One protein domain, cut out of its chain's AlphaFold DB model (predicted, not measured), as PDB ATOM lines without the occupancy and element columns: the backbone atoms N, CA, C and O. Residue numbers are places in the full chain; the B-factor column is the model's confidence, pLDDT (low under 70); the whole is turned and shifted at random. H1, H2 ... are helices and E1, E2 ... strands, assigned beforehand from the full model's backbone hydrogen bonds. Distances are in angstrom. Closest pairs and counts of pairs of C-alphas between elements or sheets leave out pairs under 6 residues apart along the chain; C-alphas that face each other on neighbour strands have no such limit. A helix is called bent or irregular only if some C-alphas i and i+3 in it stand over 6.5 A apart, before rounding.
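Overview. This is residues 36 to 95 and 113 to 180 of the 186 residues of an uncharacterized protein of Madurella mycetomatis (UniProt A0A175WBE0). A strongly twisted sheet of five strands stands as a wall, with the long helix H1 slanting past one side of it and reaching beyond it to H2, which folds back on the far end of H1. Five short helices complete the picture: besides H2, H3 and H4 sit at the two ends of E3, H5 lies next to H3 on the same side of the wall as H1, and H6 lies beside the edge strand E5. The printed part has 128 residues, with six named helices and five named strands in the order E1 H1 H2 E2 H3 E3 H4 E4 E5 H5 H6. The sheet is mixed, in the order E2 E1 E3 E4 E5, and the class is mixed, helices and strands. The whole is compact, with a radius of gyration of the C-alphas of 14.4 A and a rounded outline of 41 by 36 by 31 A.

Arrangement. E1, residues 41 to 44, is an inner strand of the sheet. H1, residues 49 to 72, only grazes the sheet with its residues 54 to 58. H2, residues 76 to 81, is not on the sheet; it touches H1 at residues 66 to 70 alone, the closest C-alphas being those of Ala 70 and Pro 76, 4.5 A apart. These two helices form a helical hairpin, at a steep tilt of 44 degrees, opposite ways. E2, residues 85 to 87, is an edge strand parallel to E1 at 45 degrees, with N 42 and O 85 within hydrogen-bond range at 2.8 A. E1, H1, H2 and E2 make a strand-helix-strand unit, two parallel neighbour strands with helices between them, and its crossover is right-handed. H3, residues 115 to 118, only grazes the sheet. E3, residues 119 to 123, is parallel to E1 at 24 degrees, with N 43 and O 121 at 2.8 A. E4, residues 132 to 137, is antiparallel to E3 at 146 degrees, with N 122 and O 134 at 2.7 A. H4, residues 125 to 130, is on the sheet at a height of 6.6 A, only just over E4 with 3 of its 6 C-alphas, and slantwise to the strands, at 46 degrees to E4 on the local plane. H4 touches H1 at residues 51 to 58 alone, with the C-alphas of Gly 54 and Leu 128 closest at 4.8 A. E5, residues 148 to 152, is the other edge strand; it forms a hairpin with E4, antiparallel at 147 degrees, with N 135 and O 149 at 2.9 A. H5, residues 158 to 163, is not on the sheet and only just touches H3, with 3 pairs of C-alphas within 8 A, the closest being Ala 115 and Tyr 161 at 6.1 A. H6, residues 169 to 173, only grazes the sheet with its residues 170 to 173; it is close to H5 but not clearly touching, the closest C-alphas being those of Gln 163 and Val 169, 6.6 A apart. H1 and H5 are apart. In H4, H5 and H6 every O i to N i+4 pair is within hydrogen-bond range, in H1 18 of 20 are, in H2 0 of 2 with 3 of 3 O i to N i+3 pairs, and H3 is too short for an O i to N i+4 pair.

Along the chain. E1 begins at C-alpha 41, (460.865, 459.372, 391.173). H1 runs 34.9 A to C-alpha 72 at (451.008, 449.796, 411.488); it is only just irregular, C-alphas 50 and 53 being 7.0 A apart. E3 is 13.1 A long, E4 16.2 A and E5 13.2 A. H6 ends at C-alpha 173, (476.446, 451.805, 400.685).

Size, cuts and confidence. The two C-alphas farthest apart are those of Ser 71 and Ser 142, 42.6 A. Residues 96 to 112 are not printed, and C-alphas 95 and 113 are 13.3 A apart across this cut, in the link from E2 to H3. Of the links printed whole, E4 to E5 is short, with 10 residues, and the others are tight. The mean pLDDT of the printed part is 89.1; residues 90 to 91 and 140 to 146 are under 70.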
ATOM      1  N   ASP A  36     456.394 467.845 402.968       89.51
ATOM      2  CA  ASP A  36     455.021 467.760 402.450       89.51
ATOM      3  C   ASP A  36     454.800 466.501 401.610       89.51
ATOM      4  O   ASP A  36     453.682 465.988 401.530       89.51
ATOM      5  N   LYS A  37     455.877 465.992 401.007       94.06
ATOM      6  CA  LYS A  37     455.907 464.776 400.200       94.06
ATOM      7  C   LYS A  37     457.189 464.013 400.472       94.06
ATOM      8  O   LYS A  37     458.239 464.629 400.603       94.06
ATOM      9  N   TRP A  38     457.111 462.693 400.444       95.33
ATOM     10  CA  TRP A  38     458.281 461.818 400.478       95.33
ATOM     11  C   TRP A  38     458.101 460.659 399.497       95.33
ATOM     12  O   TRP A  38     456.999 460.398 399.019       95.33
ATOM     13  N   GLY A  39     459.184 459.960 399.177       95.22
ATOM     14  CA  GLY A  39     459.208 458.913 398.157       95.22
ATOM     15  C   GLY A  39     460.002 459.330 396.924       95.22
ATOM     16  O   GLY A  39     460.567 460.423 396.859       95.22
ATOM     17  N   PHE A  40     460.067 458.435 395.943       94.17
ATOM     18  CA  PHE A  40     461.029 458.534 394.848       94.17
ATOM     19  C   PHE A  40     460.377 458.816 393.498       94.17
ATOM     20  O   PHE A  40     459.252 458.397 393.213       94.17
ATOM     21  N   VAL A  41     461.145 459.442 392.608       92.78
ATOM     22  CA  VAL A  41     460.865 459.372 391.173       92.78
ATOM     23  C   VAL A  41     461.206 457.970 390.678       92.78
ATOM     24  O   VAL A  41     462.271 457.437 390.977       92.78
ATOM     25  N   ILE A  42     460.314 457.379 389.894       93.99
ATOM     26  CA  ILE A  42     460.509 456.094 389.232       93.99
ATOM     27  C   ILE A  42     460.642 456.329 387.732       93.99
ATOM     28  O   ILE A  42     459.719 456.818 387.076       93.99
ATOM     29  N   TYR A  43     461.757 455.893 387.168       91.92
ATOM     30  CA  TYR A  43     461.978 455.814 385.737       91.92
ATOM     31  C   TYR A  43     461.883 454.356 385.278       91.92
ATOM     32  O   TYR A  43     462.816 453.570 385.441       91.92
ATOM     33  N   ARG A  44     460.743 453.980 384.687       93.08
ATOM     34  CA  ARG A  44     460.594 452.687 384.000       93.08
ATOM     35  C   ARG A  44     461.314 452.770 382.656       93.08
ATOM     36  O   ARG A  44     460.995 453.653 381.872       93.08
ATOM     37  N   CYS A  45     462.223 451.847 382.354       90.14
ATOM     38  CA  CYS A  45     462.925 451.819 381.061       90.14
ATOM     39  C   CYS A  45     462.690 450.547 380.237       90.14
ATOM     40  O   CYS A  45     463.208 450.432 379.127       90.14
ATOM     41  N   SER A  46     461.870 449.615 380.727       90.77
ATOM     42  CA  SER A  46     461.509 448.393 380.002       90.77
ATOM     43  C   SER A  46     459.995 448.272 379.844       90.77
ATOM     44  O   SER A  46     459.253 448.144 380.818       90.77
ATOM     45  N   TYR A  47     459.542 448.338 378.589       92.30
ATOM     46  CA  TYR A  47     458.125 448.458 378.213       92.30
ATOM     47  C   TYR A  47     457.605 447.295 377.356       92.30
ATOM     48  O   TYR A  47     456.464 447.332 376.902       92.30
ATOM     49  N   ALA A  48     458.428 446.273 377.099       93.15
ATOM     50  CA  ALA A  48     457.948 445.059 376.447       93.15
ATOM     51  C   ALA A  48     456.924 444.344 377.346       93.15
ATOM     52  O   ALA A  48     457.054 444.357 378.571       93.15
ATOM     53  N   LYS A  49     455.921 443.704 376.731       94.56
ATOM     54  CA  LYS A  49     454.792 443.068 377.441       94.56
ATOM     55  C   LYS A  49     455.219 441.997 378.446       94.56
ATOM     56  O   LYS A  49     454.563 441.806 379.460       94.56
ATOM     57  N   GLU A  50     456.324 441.309 378.182       95.05
ATOM     58  CA  GLU A  50     456.911 440.309 379.086       95.05
ATOM     59  C   GLU A  50     457.327 440.875 380.455       95.05
ATOM     60  O   GLU A  50     457.417 440.126 381.426       95.05
ATOM     61  N   PHE A  51     457.513 442.196 380.560       94.32
ATOM     62  CA  PHE A  51     457.832 442.885 381.811       94.32
ATOM     63  C   PHE A  51     456.604 443.420 382.554       94.32
ATOM     64  O   PHE A  51     456.748 443.901 383.676       94.32
ATOM     65  N   ASP A  52     455.402 443.364 381.969       94.57
ATOM     66  CA  ASP A  52     454.212 443.967 382.586       94.57
ATOM     67  C   ASP A  52     453.845 443.295 383.915       94.57
ATOM     68  O   ASP A  52     453.499 443.990 384.867       94.57
ATOM     69  N   GLY A  53     454.021 441.972 384.027       94.51
ATOM     70  CA  GLY A  53     453.812 441.250 385.286       94.51
ATOM     71  C   GLY A  53     454.746 441.737 386.399       94.51
ATOM     72  O   GLY A  53     454.280 442.136 387.461       94.51
ATOM     73  N   GLY A  54     456.055 441.800 386.136       94.01
ATOM     74  CA  GLY A  54     457.020 442.327 387.109       94.01
ATOM     75  C   GLY A  54     456.755 443.796 387.457       94.01
ATOM     76  O   GLY A  54     456.846 444.195 388.617       94.01
ATOM     77  N   TRP A  55     456.359 444.609 386.475       95.70
ATOM     78  CA  TRP A  55     455.968 446.000 386.710       95.70
ATOM     79  C   TRP A  55     454.743 446.118 387.628       95.70
ATOM     80  O   TRP A  55     454.703 446.973 388.518       95.70
ATOM     81  N   ASP A  56     453.743 445.260 387.439       95.57
ATOM     82  CA  ASP A  56     452.583 445.193 388.320       95.57
ATOM     83  C   ASP A  56     452.967 444.741 389.731       95.57
ATOM     84  O   ASP A  56     452.422 445.267 390.702       95.57
ATOM     85  N   ASP A  57     453.919 443.821 389.870       94.97
ATOM     86  CA  ASP A  57     454.439 443.368 391.164       94.97
ATOM     87  C   ASP A  57     455.144 444.501 391.913       94.97
ATOM     88  O   ASP A  57     454.879 444.714 393.100       94.97
ATOM     89  N   PHE A  58     455.961 445.290 391.213       95.73
ATOM     90  CA  PHE A  58     456.618 446.470 391.772       95.73
ATOM     91  C   PHE A  58     455.610 447.525 392.255       95.73
ATOM     92  O   PHE A  58     455.710 448.016 393.380       95.73
ATOM     93  N   LYS A  59     454.570 447.828 391.466       95.92
ATOM     94  CA  LYS A  59     453.490 448.730 391.914       95.92
ATOM     95  C   LYS A  59     452.755 448.181 393.138       95.92
ATOM     96  O   LYS A  59     452.433 448.943 394.048       95.92
ATOM     97  N   ARG A  60     452.498 446.865 393.190       96.34
ATOM     98  CA  ARG A  60     451.875 446.228 394.363       96.34
ATOM     99  C   ARG A  60     452.767 446.309 395.597       96.34
ATOM    100  O   ARG A  60     452.231 446.450 396.689       96.34
ATOM    101  N   HIS A  61     454.090 446.247 395.447       95.38
ATOM    102  CA  HIS A  61     455.019 446.488 396.555       95.38
ATOM    103  C   HIS A  61     454.837 447.892 397.143       95.38
ATOM    104  O   HIS A  61     454.593 448.016 398.340       95.38
ATOM    105  N   ILE A  62     454.839 448.931 396.300       96.45
ATOM    106  CA  ILE A  62     454.621 450.321 396.744       96.45
ATOM    107  C   ILE A  62     453.263 450.476 397.443       96.45
ATOM    108  O   ILE A  62     453.174 451.096 398.501       96.45
ATOM    109  N   GLN A  63     452.210 449.871 396.891       97.00
ATOM    110  CA  GLN A  63     450.876 449.918 397.490       97.00
ATOM    111  C   GLN A  63     450.821 449.221 398.860       97.00
ATOM    112  O   GLN A  63     450.258 449.766 399.806       97.00
ATOM    113  N   ARG A  64     451.436 448.040 399.000       97.13
ATOM    114  CA  ARG A  64     451.508 447.337 400.293       97.13
ATOM    115  C   ARG A  64     452.286 448.134 401.326       97.13
ATOM    116  O   ARG A  64     451.897 448.149 402.487       97.13
ATOM    117  N   MET A  65     453.366 448.791 400.913       96.34
ATOM    118  CA  MET A  65     454.109 449.686 401.793       96.34
ATOM    119  C   MET A  65     453.217 450.828 402.290       96.34
ATOM    120  O   MET A  65     453.155 451.047 403.496       96.34
ATOM    121  N   HIS A  66     452.476 451.499 401.402       97.21
ATOM    122  CA  HIS A  66     451.514 452.533 401.800       97.21
ATOM    123  C   HIS A  66     450.518 452.013 402.845       97.21
ATOM    124  O   HIS A  66     450.327 452.626 403.892       97.21
ATOM    125  N   GLU A  67     449.881 450.872 402.570       97.63
ATOM    126  CA  GLU A  67     448.903 450.243 403.467       97.63
ATOM    127  C   GLU A  67     449.522 449.846 404.811       97.63
ATOM    128  O   GLU A  67     448.905 450.044 405.860       97.63
ATOM    129  N   SER A  68     450.751 449.327 404.795       96.98
ATOM    130  CA  SER A  68     451.501 448.966 405.997       96.98
ATOM    131  C   SER A  68     451.784 450.194 406.855       96.98
ATOM    132  O   SER A  68     451.487 450.181 408.046       96.98
ATOM    133  N   ILE A  69     452.273 451.286 406.262       97.16
ATOM    134  CA  ILE A  69     452.529 452.535 406.989       97.16
ATOM    135  C   ILE A  69     451.222 453.088 407.563       97.16
ATOM    136  O   ILE A  69     451.151 453.390 408.750       97.16
ATOM    137  N   ALA A  70     450.161 453.155 406.755       97.01
ATOM    138  CA  ALA A  70     448.873 453.695 407.184       97.01
ATOM    139  C   ALA A  70     448.236 452.914 408.349       97.01
ATOM    140  O   ALA A  70     447.481 453.497 409.126       97.01
ATOM    141  N   SER A  71     448.506 451.609 408.461       96.84
ATOM    142  CA  SER A  71     447.869 450.733 409.454       96.84
ATOM    143  C   SER A  71     448.750 450.355 410.646       96.84
ATOM    144  O   SER A  71     448.205 450.025 411.698       96.84
ATOM    145  N   GLN A  72     450.080 450.377 410.505       95.16
ATOM    146  CA  GLN A  72     451.008 449.796 411.488       95.16
ATOM    147  C   GLN A  72     452.102 450.758 411.965       95.16
ATOM    148  O   GLN A  72     452.744 450.466 412.970       95.16
ATOM    149  N   SER A  73     452.337 451.875 411.271       93.86
ATOM    150  CA  SER A  73     453.376 452.831 411.667       93.86
ATOM    151  C   SER A  73     452.959 453.647 412.896       93.86
ATOM    152  O   SER A  73     451.778 453.915 413.120       93.86
ATOM    153  N   ASP A  74     453.948 454.097 413.665       93.62
ATOM    154  CA  ASP A  74     453.827 455.140 414.690       93.62
ATOM    155  C   ASP A  74     453.620 456.549 414.097       93.62
ATOM    156  O   ASP A  74     453.218 457.470 414.809       93.62
ATOM    157  N   ALA A  75     453.819 456.701 412.787       94.74
ATOM    158  CA  ALA A  75     453.640 457.927 412.017       94.74
ATOM    159  C   ALA A  75     452.729 457.712 410.784       94.74
ATOM    160  O   ALA A  75     453.106 458.025 409.651       94.74
ATOM    161  N   PRO A  76     451.481 457.230 410.953       96.07
ATOM    162  CA  PRO A  76     450.624 456.818 409.833       96.07
ATOM    163  C   PRO A  76     450.254 457.976 408.892       96.07
ATOM    164  O   PRO A  76     449.917 457.759 407.727       96.07
ATOM    165  N   ALA A  77     450.344 459.222 409.371       95.52
ATOM    166  CA  ALA A  77     450.068 460.418 408.581       95.52
ATOM    167  C   ALA A  77     450.999 460.561 407.368       95.52
ATOM    168  O   ALA A  77     450.597 461.174 406.376       95.52
ATOM    169  N   ILE A  78     452.209 459.987 407.409       96.33
ATOM    170  CA  ILE A  78     453.116 460.070 406.266       96.33
ATOM    171  C   ILE A  78     452.637 459.225 405.089       96.33
ATOM    172  O   ILE A  78     453.004 459.544 403.966       96.33
ATOM    173  N   ALA A  79     451.810 458.190 405.288       97.00
ATOM    174  CA  ALA A  79     451.297 457.395 404.168       97.00
ATOM    175  C   ALA A  79     450.598 458.296 403.135       97.00
ATOM    176  O   ALA A  79     450.877 458.213 401.945       97.00
ATOM    177  N   ASN A  80     449.818 459.273 403.611       96.21
ATOM    178  CA  ASN A  80     449.138 460.261 402.769       96.21
ATOM    179  C   ASN A  80     450.085 461.265 402.087       96.21
ATOM    180  O   ASN A  80     449.673 461.966 401.166       96.21
ATOM    181  N   LYS A  81     451.331 461.365 402.558       96.51
ATOM    182  CA  LYS A  81     452.398 462.192 401.977       96.51
ATOM    183  C   LYS A  81     453.311 461.395 401.039       96.51
ATOM    184  O   LYS A  81     454.214 461.969 400.435       96.51
ATOM    185  N   MET A  82     453.117 460.081 400.942       96.91
ATOM    186  CA  MET A  82     453.925 459.229 400.085       96.91
ATOM    187  C   MET A  82     453.571 459.488 398.618       96.91
ATOM    188  O   MET A  82     452.418 459.349 398.215       96.91
ATOM    189  N   ASP A  83     454.569 459.827 397.812       95.35
ATOM    190  CA  ASP A  83     454.396 460.204 396.415       95.35
ATOM    191  C   ASP A  83     455.480 459.564 395.541       95.35
ATOM    192  O   ASP A  83     456.621 460.023 395.485       95.35
ATOM    193  N   PHE A  84     455.128 458.488 394.841       93.60
ATOM    194  CA  PHE A  84     456.009 457.835 393.875       93.60
ATOM    195  C   PHE A  84     455.677 458.314 392.460       93.60
ATOM    196  O   PHE A  84     454.657 457.935 391.878       93.60
ATOM    197  N   VAL A  85     456.555 459.137 391.886       91.91
ATOM    198  CA  VAL A  85     456.285 459.826 390.616       91.91
ATOM    199  C   VAL A  85     456.835 459.030 389.445       91.91
ATOM    200  O   VAL A  85     458.042 458.840 389.327       91.91
ATOM    201  N   LEU A  86     455.970 458.614 388.520       90.84
ATOM    202  CA  LEU A  86     456.416 457.999 387.270       90.84
ATOM    203  C   LEU A  86     456.962 459.065 386.313       90.84
ATOM    204  O   LEU A  86     456.209 459.893 385.799       90.84
ATOM    205  N   SER A  87     458.256 459.000 386.014       86.64
ATOM    206  CA  SER A  87     458.887 459.840 385.000       86.64
ATOM    207  C   SER A  87     459.079 459.092 383.681       86.64
ATOM    208  O   SER A  87     459.416 457.908 383.643       86.64
ATOM    209  N   LYS A  88     458.901 459.817 382.571       81.02
ATOM    210  CA  LYS A  88     459.237 459.346 381.215       81.02
ATOM    211  C   LYS A  88     460.706 459.565 380.859       81.02
ATOM    212  O   LYS A  88     461.166 459.036 379.854       81.02
ATOM    213  N   THR A  89     461.422 460.373 381.633       78.67
ATOM    214  CA  THR A  89     462.843 460.654 381.422       78.67
ATOM    215  C   THR A  89     463.614 460.413 382.718       78.67
ATOM    216  O   THR A  89     463.097 460.694 383.797       78.67
ATOM    217  N   PRO A  90     464.861 459.927 382.651       68.64
ATOM    218  CA  PRO A  90     465.641 459.641 383.856       68.64
ATOM    219  C   PRO A  90     465.958 460.904 384.676       68.64
ATOM    220  O   PRO A  90     466.257 460.808 385.856       68.64
ATOM    221  N   ARG A  91     465.906 462.099 384.062       66.54
ATOM    222  CA  ARG A  91     466.467 463.338 384.625       66.54
ATOM    223  C   ARG A  91     465.608 464.575 384.365       66.54
ATOM    224  O   ARG A  91     466.057 465.526 383.720       66.54
ATOM    225  N   SER A  92     464.368 464.627 384.833       70.45
ATOM    226  CA  SER A  92     463.609 465.875 384.714       70.45
ATOM    227  C   SER A  92     464.035 466.874 385.797       70.45
ATOM    228  O   SER A  92     463.289 467.125 386.735       70.45
ATOM    229  N   ARG A  93     465.202 467.523 385.639       76.08
ATOM    230  CA  ARG A  93     465.561 468.719 386.436       76.08
ATOM    231  C   ARG A  93     464.442 469.761 386.397       76.08
ATOM    232  O   ARG A  93     464.146 470.403 387.390       76.08
ATOM    233  N   ALA A  94     463.775 469.880 385.246       82.25
ATOM    234  CA  ALA A  94     462.591 470.718 385.086       82.25
ATOM    235  C   ALA A  94     461.439 470.319 386.024       82.25
ATOM    236  O   ALA A  94     460.770 471.197 386.553       82.25
ATOM    237  N   TRP A  95     461.225 469.019 386.253       86.02
ATOM    238  CA  TRP A  95     460.257 468.543 387.242       86.02
ATOM    239  C   TRP A  95     460.723 468.865 388.658       86.02
ATOM    240  O   TRP A  95     459.934 469.413 389.407       86.02
ATOM    241  N   ARG A 113     469.770 468.301 398.274       86.37
ATOM    242  CA  ARG A 113     468.489 468.653 397.646       86.37
ATOM    243  C   ARG A 113     467.322 467.881 398.266       86.37
ATOM    244  O   ARG A 113     466.181 468.178 397.936       86.37
ATOM    245  N   GLY A 114     467.598 466.923 399.156       88.14
ATOM    246  CA  GLY A 114     466.648 465.950 399.695       88.14
ATOM    247  C   GLY A 114     466.585 464.672 398.854       88.14
ATOM    248  O   GLY A 114     466.729 464.717 397.631       88.14
ATOM    249  N   ALA A 115     466.332 463.528 399.500       91.58
ATOM    250  CA  ALA A 115     466.399 462.198 398.881       91.58
ATOM    251  C   ALA A 115     465.563 462.081 397.594       91.58
ATOM    252  O   ALA A 115     466.033 461.568 396.579       91.58
ATOM    253  N   ARG A 116     464.339 462.624 397.624       91.50
ATOM    254  CA  ARG A 116     463.392 462.674 396.497       91.50
ATOM    255  C   ARG A 116     463.941 463.361 395.249       91.50
ATOM    256  O   ARG A 116     463.529 463.040 394.134       91.50
ATOM    257  N   TYR A 117     464.782 464.368 395.449       89.21
ATOM    258  CA  TYR A 117     465.290 465.211 394.379       89.21
ATOM    259  C   TYR A 117     466.691 464.782 393.976       89.21
ATOM    260  O   TYR A 117     467.017 464.916 392.805       89.21
ATOM    261  N   GLU A 118     467.483 464.232 394.897       88.24
ATOM    262  CA  GLU A 118     468.856 463.786 394.660       88.24
ATOM    263  C   GLU A 118     468.928 462.393 394.005       88.24
ATOM    264  O   GLU A 118     469.806 462.155 393.176       88.24
ATOM    265  N   PHE A 119     467.980 461.497 394.308       90.65
ATOM    266  CA  PHE A 119     467.982 460.105 393.846       90.65
ATOM    267  C   PHE A 119     466.695 459.720 393.113       90.65
ATOM    268  O   PHE A 119     465.609 460.237 393.381       90.65
ATOM    269  N   PHE A 120     466.798 458.747 392.208       92.05
ATOM    270  CA  PHE A 120     465.637 458.141 391.559       92.05
ATOM    271  C   PHE A 120     465.788 456.627 391.410       92.05
ATOM    272  O   PHE A 120     466.889 456.075 391.425       92.05
ATOM    273  N   LEU A 121     464.653 455.951 391.244       93.90
ATOM    274  CA  LEU A 121     464.579 454.515 391.014       93.90
ATOM    275  C   LEU A 121     464.487 454.237 389.516       93.90
ATOM    276  O   LEU A 121     463.485 454.552 388.873       93.90
ATOM    277  N   LYS A 122     465.512 453.615 388.946       93.38
ATOM    278  CA  LYS A 122     465.496 453.055 387.596       93.38
ATOM    279  C   LYS A 122     464.958 451.628 387.646       93.38
ATOM    280  O   LYS A 122     465.503 450.770 388.333       93.38
ATOM    281  N   VAL A 123     463.905 451.365 386.884       94.34
ATOM    282  CA  VAL A 123     463.246 450.058 386.823       94.34
ATOM    283  C   VAL A 123     463.390 449.497 385.413       94.34
ATOM    284  O   VAL A 123     462.675 449.906 384.490       94.34
ATOM    285  N   ASP A 124     464.342 448.582 385.250       92.65
ATOM    286  CA  ASP A 124     464.592 447.850 384.011       92.65
ATOM    287  C   ASP A 124     464.025 446.424 384.056       92.65
ATOM    288  O   ASP A 124     463.525 445.944 385.071       92.65
ATOM    289  N   GLY A 125     464.043 445.764 382.903       90.27
ATOM    290  CA  GLY A 125     463.452 444.449 382.721       90.27
ATOM    291  C   GLY A 125     464.147 443.356 383.528       90.27
ATOM    292  O   GLY A 125     463.475 442.475 384.060       90.27
ATOM    293  N   GLU A 126     465.474 443.433 383.668       88.89
ATOM    294  CA  GLU A 126     466.252 442.479 384.463       88.89
ATOM    295  C   GLU A 126     465.912 442.604 385.955       88.89
ATOM    296  O   GLU A 126     465.669 441.594 386.623       88.89
ATOM    297  N   GLY A 127     465.824 443.837 386.461       88.75
ATOM    298  CA  GLY A 127     465.433 444.143 387.831       88.75
ATOM    299  C   GLY A 127     464.025 443.665 388.165       88.75
ATOM    300  O   GLY A 127     463.812 443.050 389.213       88.75
ATOM    301  N   LEU A 128     463.078 443.839 387.239       91.11
ATOM    302  CA  LEU A 128     461.700 443.370 387.405       91.11
ATOM    303  C   LEU A 128     461.588 441.848 387.574       91.11
ATOM    304  O   LEU A 128     460.731 441.390 388.326       91.11
ATOM    305  N   TRP A 129     462.439 441.062 386.911       89.07
ATOM    306  CA  TRP A 129     462.466 439.605 387.095       89.07
ATOM    307  C   TRP A 129     463.266 439.168 388.318       89.07
ATOM    308  O   TRP A 129     462.930 438.173 388.956       89.07
ATOM    309  N   SER A 130     464.319 439.910 388.646       90.16
ATOM    310  CA  SER A 130     465.278 439.531 389.686       90.16
ATOM    311  C   SER A 130     464.964 440.145 391.057       90.16
ATOM    312  O   SER A 130     465.690 439.905 392.021       90.16
ATOM    313  N   GLY A 131     463.889 440.931 391.168       91.63
ATOM    314  CA  GLY A 131     463.441 441.545 392.420       91.63
ATOM    315  C   GLY A 131     464.336 442.687 392.905       91.63
ATOM    316  O   GLY A 131     464.460 442.900 394.116       91.63
ATOM    317  N   TYR A 132     464.954 443.424 391.982       93.87
ATOM    318  CA  TYR A 132     465.770 444.598 392.285       93.87
ATOM    319  C   TYR A 132     465.369 445.805 391.430       93.87
ATOM    320  O   TYR A 132     464.704 445.678 390.406       93.87
ATOM    321  N   VAL A 133     465.787 446.991 391.856       94.29
ATOM    322  CA  VAL A 133     465.746 448.223 391.061       94.29
ATOM    323  C   VAL A 133     467.114 448.895 391.114       94.29
ATOM    324  O   VAL A 133     467.899 448.646 392.030       94.29
ATOM    325  N   GLY A 134     467.421 449.728 390.125       93.24
ATOM    326  CA  GLY A 134     468.576 450.611 390.195       93.24
ATOM    327  C   GLY A 134     468.237 451.824 391.053       93.24
ATOM    328  O   GLY A 134     467.289 452.537 390.740       93.24
ATOM    329  N   LEU A 135     468.999 452.079 392.108       93.67
ATOM    330  CA  LEU A 135     469.020 453.387 392.752       93.67
ATOM    331  C   LEU A 135     470.102 454.216 392.064       93.67
ATOM    332  O   LEU A 135     471.245 453.773 391.991       93.67
ATOM    333  N   VAL A 136     469.733 455.373 391.528       90.39
ATOM    334  CA  VAL A 136     470.614 456.213 390.710       90.39
ATOM    335  C   VAL A 136     470.741 457.587 391.347       90.39
ATOM    336  O   VAL A 136     469.725 458.184 391.721       90.39
ATOM    337  N   GLN A 137     471.963 458.116 391.420       86.76
ATOM    338  CA  GLN A 137     472.165 459.522 391.759       86.76
ATOM    339  C   GLN A 137     471.784 460.400 390.555       86.76
ATOM    340  O   GLN A 137     472.343 460.292 389.465       86.76
ATOM    341  N   GLY A 138     470.797 461.277 390.731       76.84
ATOM    342  CA  GLY A 138     470.239 462.110 389.660       76.84
ATOM    343  C   GLY A 138     471.122 463.282 389.225       76.84
ATOM    344  O   GLY A 138     470.918 463.832 388.134       76.84
ATOM    345  N   TRP A 139     472.102 463.659 390.052       74.20
ATOM    346  CA  TRP A 139     472.921 464.864 389.888       74.20
ATOM    347  C   TRP A 139     474.425 464.567 389.919       74.20
ATOM    348  O   TRP A 139     475.130 465.133 390.753       74.20
ATOM    349  N   PRO A 140     474.967 463.726 389.018       65.91
ATOM    350  CA  PRO A 140     476.411 463.560 388.977       65.91
ATOM    351  C   PRO A 140     477.073 464.906 388.651       65.91
ATOM    352  O   PRO A 140     476.585 465.663 387.801       65.91
ATOM    353  N   LEU A 141     478.185 465.201 389.332       61.08
ATOM    354  CA  LEU A 141     478.986 466.415 389.118       61.08
ATOM    355  C   LEU A 141     479.438 466.543 387.652       61.08
ATOM    356  O   LEU A 141     479.570 467.652 387.131       61.08
ATOM    357  N   SER A 142     479.604 465.401 386.980       60.22
ATOM    358  CA  SER A 142     480.026 465.280 385.589       60.22
ATOM    359  C   SER A 142     478.972 464.534 384.755       60.22
ATOM    360  O   SER A 142     478.570 463.422 385.101       60.22
ATOM    361  N   PRO A 143     478.510 465.093 383.620       57.15
ATOM    362  CA  PRO A 143     477.641 464.373 382.695       57.15
ATOM    363  C   PRO A 143     478.344 463.126 382.129       57.15
ATOM    364  O   PRO A 143     479.297 463.256 381.370       57.15
ATOM    365  N   GLY A 144     477.840 461.933 382.452       61.38
ATOM    366  CA  GLY A 144     478.379 460.653 381.964       61.38
ATOM    367  C   GLY A 144     478.772 459.687 383.081       61.38
ATOM    368  O   GLY A 144     478.701 458.480 382.867       61.38
ATOM    369  N   ASP A 145     479.056 460.212 384.272       65.53
ATOM    370  CA  ASP A 145     479.395 459.437 385.469       65.53
ATOM    371  C   ASP A 145     478.110 459.104 386.247       65.53
ATOM    372  O   ASP A 145     477.867 459.618 387.335       65.53
ATOM    373  N   GLU A 146     477.197 458.335 385.643       67.21
ATOM    374  CA  GLU A 146     476.016 457.857 386.376       67.21
ATOM    375  C   GLU A 146     476.428 456.751 387.350       67.21
ATOM    376  O   GLU A 146     476.485 455.578 386.978       67.21
ATOM    377  N   ASP A 147     476.662 457.122 388.607       81.66
ATOM    378  CA  ASP A 147     476.748 456.155 389.693       81.66
ATOM    379  C   ASP A 147     475.343 455.624 390.006       81.66
ATOM    380  O   ASP A 147     474.393 456.363 390.301       81.66
ATOM    381  N   TRP A 148     475.203 454.304 389.929       89.92
ATOM    382  CA  TRP A 148     473.991 453.604 390.328       89.92
ATOM    383  C   TRP A 148     474.327 452.284 391.001       89.92
ATOM    384  O   TRP A 148     475.362 451.688 390.728       89.92
ATOM    385  N   MET A 149     473.440 451.809 391.869       91.65
ATOM    386  CA  MET A 149     473.588 450.515 392.533       91.65
ATOM    387  C   MET A 149     472.294 449.711 392.477       91.65
ATOM    388  O   MET A 149     471.199 450.277 392.412       91.65
ATOM    389  N   LYS A 150     472.403 448.379 392.505       93.15
ATOM    390  CA  LYS A 150     471.230 447.501 392.595       93.15
ATOM    391  C   LYS A 150     470.761 447.424 394.047       93.15
ATOM    392  O   LYS A 150     471.517 447.003 394.920       93.15
ATOM    393  N   ILE A 151     469.497 447.754 394.290       93.57
ATOM    394  CA  ILE A 151     468.839 447.572 395.590       93.57
ATOM    395  C   ILE A 151     467.664 446.609 395.451       93.57
ATOM    396  O   ILE A 151     466.997 446.571 394.416       93.57
ATOM    397  N   ARG A 152     467.383 445.817 396.486       94.16
ATOM    398  CA  ARG A 152     466.205 444.939 396.479       94.16
ATOM    399  C   ARG A 152     464.933 445.781 396.448       94.16
ATOM    400  O   ARG A 152     464.849 446.800 397.121       94.16
ATOM    401  N   VAL A 153     463.907 445.307 395.742       94.20
ATOM    402  CA  VAL A 153     462.581 445.951 395.764       94.20
ATOM    403  C   VAL A 153     462.052 446.056 397.196       94.20
ATOM    404  O   VAL A 153     461.510 447.089 397.563       94.20
ATOM    405  N   SER A 154     462.279 445.033 398.030       92.94
ATOM    406  CA  SER A 154     461.869 445.021 399.442       92.94
ATOM    407  C   SER A 154     462.475 446.149 400.278       92.94
ATOM    408  O   SER A 154     461.864 446.556 401.256       92.94
ATOM    409  N   SER A 155     463.646 446.641 399.880       93.62
ATOM    410  CA  SER A 155     464.379 447.715 400.549       93.62
ATOM    411  C   SER A 155     463.904 449.108 400.130       93.62
ATOM    412  O   SER A 155     464.294 450.108 400.726       93.62
ATOM    413  N   VAL A 156     463.064 449.207 399.095       94.91
ATOM    414  CA  VAL A 156     462.443 450.475 398.707       94.91
ATOM    415  C   VAL A 156     461.375 450.825 399.739       94.91
ATOM    416  O   VAL A 156     460.290 450.236 399.724       94.91
ATOM    417  N   GLY A 157     461.676 451.808 400.591       95.45
ATOM    418  CA  GLY A 157     460.711 452.376 401.524       95.45
ATOM    419  C   GLY A 157     461.206 453.548 402.362       95.45
ATOM    420  O   GLY A 157     462.129 454.257 401.962       95.45
ATOM    421  N   SER A 158     460.532 453.773 403.489       95.45
ATOM    422  CA  SER A 158     460.773 454.863 404.447       95.45
ATOM    423  C   SER A 158     462.211 454.878 404.961       95.45
ATOM    424  O   SER A 158     462.840 455.932 404.943       95.45
ATOM    425  N   GLU A 159     462.751 453.720 405.346       94.44
ATOM    426  CA  GLU A 159     464.133 453.589 405.826       94.44
ATOM    427  C   GLU A 159     465.124 454.099 404.780       94.44
ATOM    428  O   GLU A 159     465.846 455.062 405.029       94.44
ATOM    429  N   LEU A 160     465.078 453.540 403.566       94.69
ATOM    430  CA  LEU A 160     465.927 453.976 402.459       94.69
ATOM    431  C   LEU A 160     465.765 455.474 402.160       94.69
ATOM    432  O   LEU A 160     466.750 456.166 401.916       94.69
ATOM    433  N   TYR A 161     464.534 455.984 402.163       95.26
ATOM    434  CA  TYR A 161     464.275 457.400 401.913       95.26
ATOM    435  C   TYR A 161     464.937 458.302 402.960       95.26
ATOM    436  O   TYR A 161     465.629 459.251 402.599       95.26
ATOM    437  N   TYR A 162     464.749 457.988 404.243       93.07
ATOM    438  CA  TYR A 162     465.332 458.744 405.349       93.07
ATOM    439  C   TYR A 162     466.864 458.742 405.286       93.07
ATOM    440  O   TYR A 162     467.495 459.792 405.394       93.07
ATOM    441  N   GLN A 163     467.455 457.570 405.054       91.36
ATOM    442  CA  GLN A 163     468.898 457.368 404.935       91.36
ATOM    443  C   GLN A 163     469.510 458.258 403.845       91.36
ATOM    444  O   GLN A 163     470.482 458.974 404.080       91.36
ATOM    445  N   LEU A 164     468.879 458.280 402.670       92.05
ATOM    446  CA  LEU A 164     469.293 459.097 401.528       92.05
ATOM    447  C   LEU A 164     469.021 460.600 401.709       92.05
ATOM    448  O   LEU A 164     469.387 461.393 400.843       92.05
ATOM    449  N   GLY A 165     468.405 461.018 402.820       89.02
ATOM    450  CA  GLY A 165     468.325 462.430 403.204       89.02
ATOM    451  C   GLY A 165     469.709 463.056 403.419       89.02
ATOM    452  O   GLY A 165     469.878 464.260 403.206       89.02
ATOM    453  N   TYR A 166     470.705 462.228 403.750       86.49
ATOM    454  CA  TYR A 166     472.115 462.590 403.851       86.49
ATOM    455  C   TYR A 166     472.872 462.043 402.632       86.49
ATOM    456  O   TYR A 166     473.186 460.857 402.609       86.49
ATOM    457  N   PRO A 167     473.212 462.856 401.616       81.32
ATOM    458  CA  PRO A 167     473.833 462.348 400.391       81.32
ATOM    459  C   PRO A 167     475.131 461.563 400.618       81.32
ATOM    460  O   PRO A 167     475.399 460.624 399.881       81.32
ATOM    461  N   GLU A 168     475.888 461.860 401.679       83.59
ATOM    462  CA  GLU A 168     477.104 461.120 402.061       83.59
ATOM    463  C   GLU A 168     476.857 459.632 402.351       83.59
ATOM    464  O   GLU A 168     477.742 458.794 402.170       83.59
ATOM    465  N   VAL A 169     475.632 459.282 402.761       85.03
ATOM    466  CA  VAL A 169     475.208 457.896 402.978       85.03
ATOM    467  C   VAL A 169     475.332 457.077 401.693       85.03
ATOM    468  O   VAL A 169     475.663 455.895 401.757       85.03
ATOM    469  N   TRP A 170     475.168 457.704 400.523       86.07
ATOM    470  CA  TRP A 170     475.407 457.071 399.227       86.07
ATOM    471  C   TRP A 170     476.747 456.331 399.191       86.07
ATOM    472  O   TRP A 170     476.785 455.144 398.883       86.07
ATOM    473  N   TYR A 171     477.834 456.995 399.590       84.96
ATOM    474  CA  TYR A 171     479.186 456.442 399.515       84.96
ATOM    475  C   TYR A 171     479.450 455.326 400.529       84.96
ATOM    476  O   TYR A 171     480.325 454.494 400.302       84.96
ATOM    477  N   ALA A 172     478.691 455.274 401.625       85.94
ATOM    478  CA  ALA A 172     478.796 454.189 402.598       85.94
ATOM    479  C   ALA A 172     478.202 452.869 402.073       85.94
ATOM    480  O   ALA A 172     478.629 451.794 402.494       85.94
ATOM    481  N   TYR A 173     477.229 452.951 401.160       83.20
ATOM    482  CA  TYR A 173     476.446 451.805 400.685       83.20
ATOM    483  C   TYR A 173     476.630 451.486 399.202       83.20
ATOM    484  O   TYR A 173     476.188 450.425 398.739       83.20
ATOM    485  N   TYR A 174     477.279 452.386 398.464       86.83
ATOM    486  CA  TYR A 174     477.504 452.246 397.040       86.83
ATOM    487  C   TYR A 174     478.239 450.944 396.725       86.83
ATOM    488  O   TYR A 174     479.346 450.686 397.193       86.83
ATOM    489  N   THR A 175     477.595 450.113 395.913       84.38
ATOM    490  CA  THR A 175     478.190 448.928 395.299       84.38
ATOM    491  C   THR A 175     477.934 449.028 393.803       84.38
ATOM    492  O   THR A 175     476.760 449.096 393.415       84.38
ATOM    493  N   PRO A 176     478.983 449.040 392.963       84.19
ATOM    494  CA  PRO A 176     478.805 449.037 391.527       84.19
ATOM    495  C   PRO A 176     477.898 447.876 391.090       84.19
ATOM    496  O   PRO A 176     477.977 446.777 391.643       84.19
ATOM    497  N   PRO A 177     477.051 448.059 390.071       79.86
ATOM    498  CA  PRO A 177     476.088 447.043 389.647       79.86
ATOM    499  C   PRO A 177     476.727 445.748 389.140       79.86
ATOM    500  O   PRO A 177     476.073 444.700 389.142       79.86
ATOM    501  N   GLU A 178     477.975 445.839 388.674       78.99
ATOM    502  CA  GLU A 178     478.797 444.713 388.220       78.99
ATOM    503  C   GLU A 178     479.165 443.772 389.379       78.99
ATOM    504  O   GLU A 178     479.249 442.563 389.174       78.99
ATOM    505  N   ASP A 179     479.273 444.302 390.603       77.21
ATOM    506  CA  ASP A 179     479.614 443.548 391.816       77.21
ATOM    507  C   ASP A 179     478.385 442.905 392.493       77.21
ATOM    508  O   ASP A 179     478.518 442.120 393.435       77.21
ATOM    509  N   GLY A 180     477.172 443.184 391.997       78.04
ATOM    510  CA  GLY A 180     475.924 442.558 392.441       78.04
ATOM    511  C   GLY A 180     474.957 443.502 393.164       78.04
ATOM    512  O   GLY A 180     474.792 444.661 392.790       78.04
TER     513      GLY A 180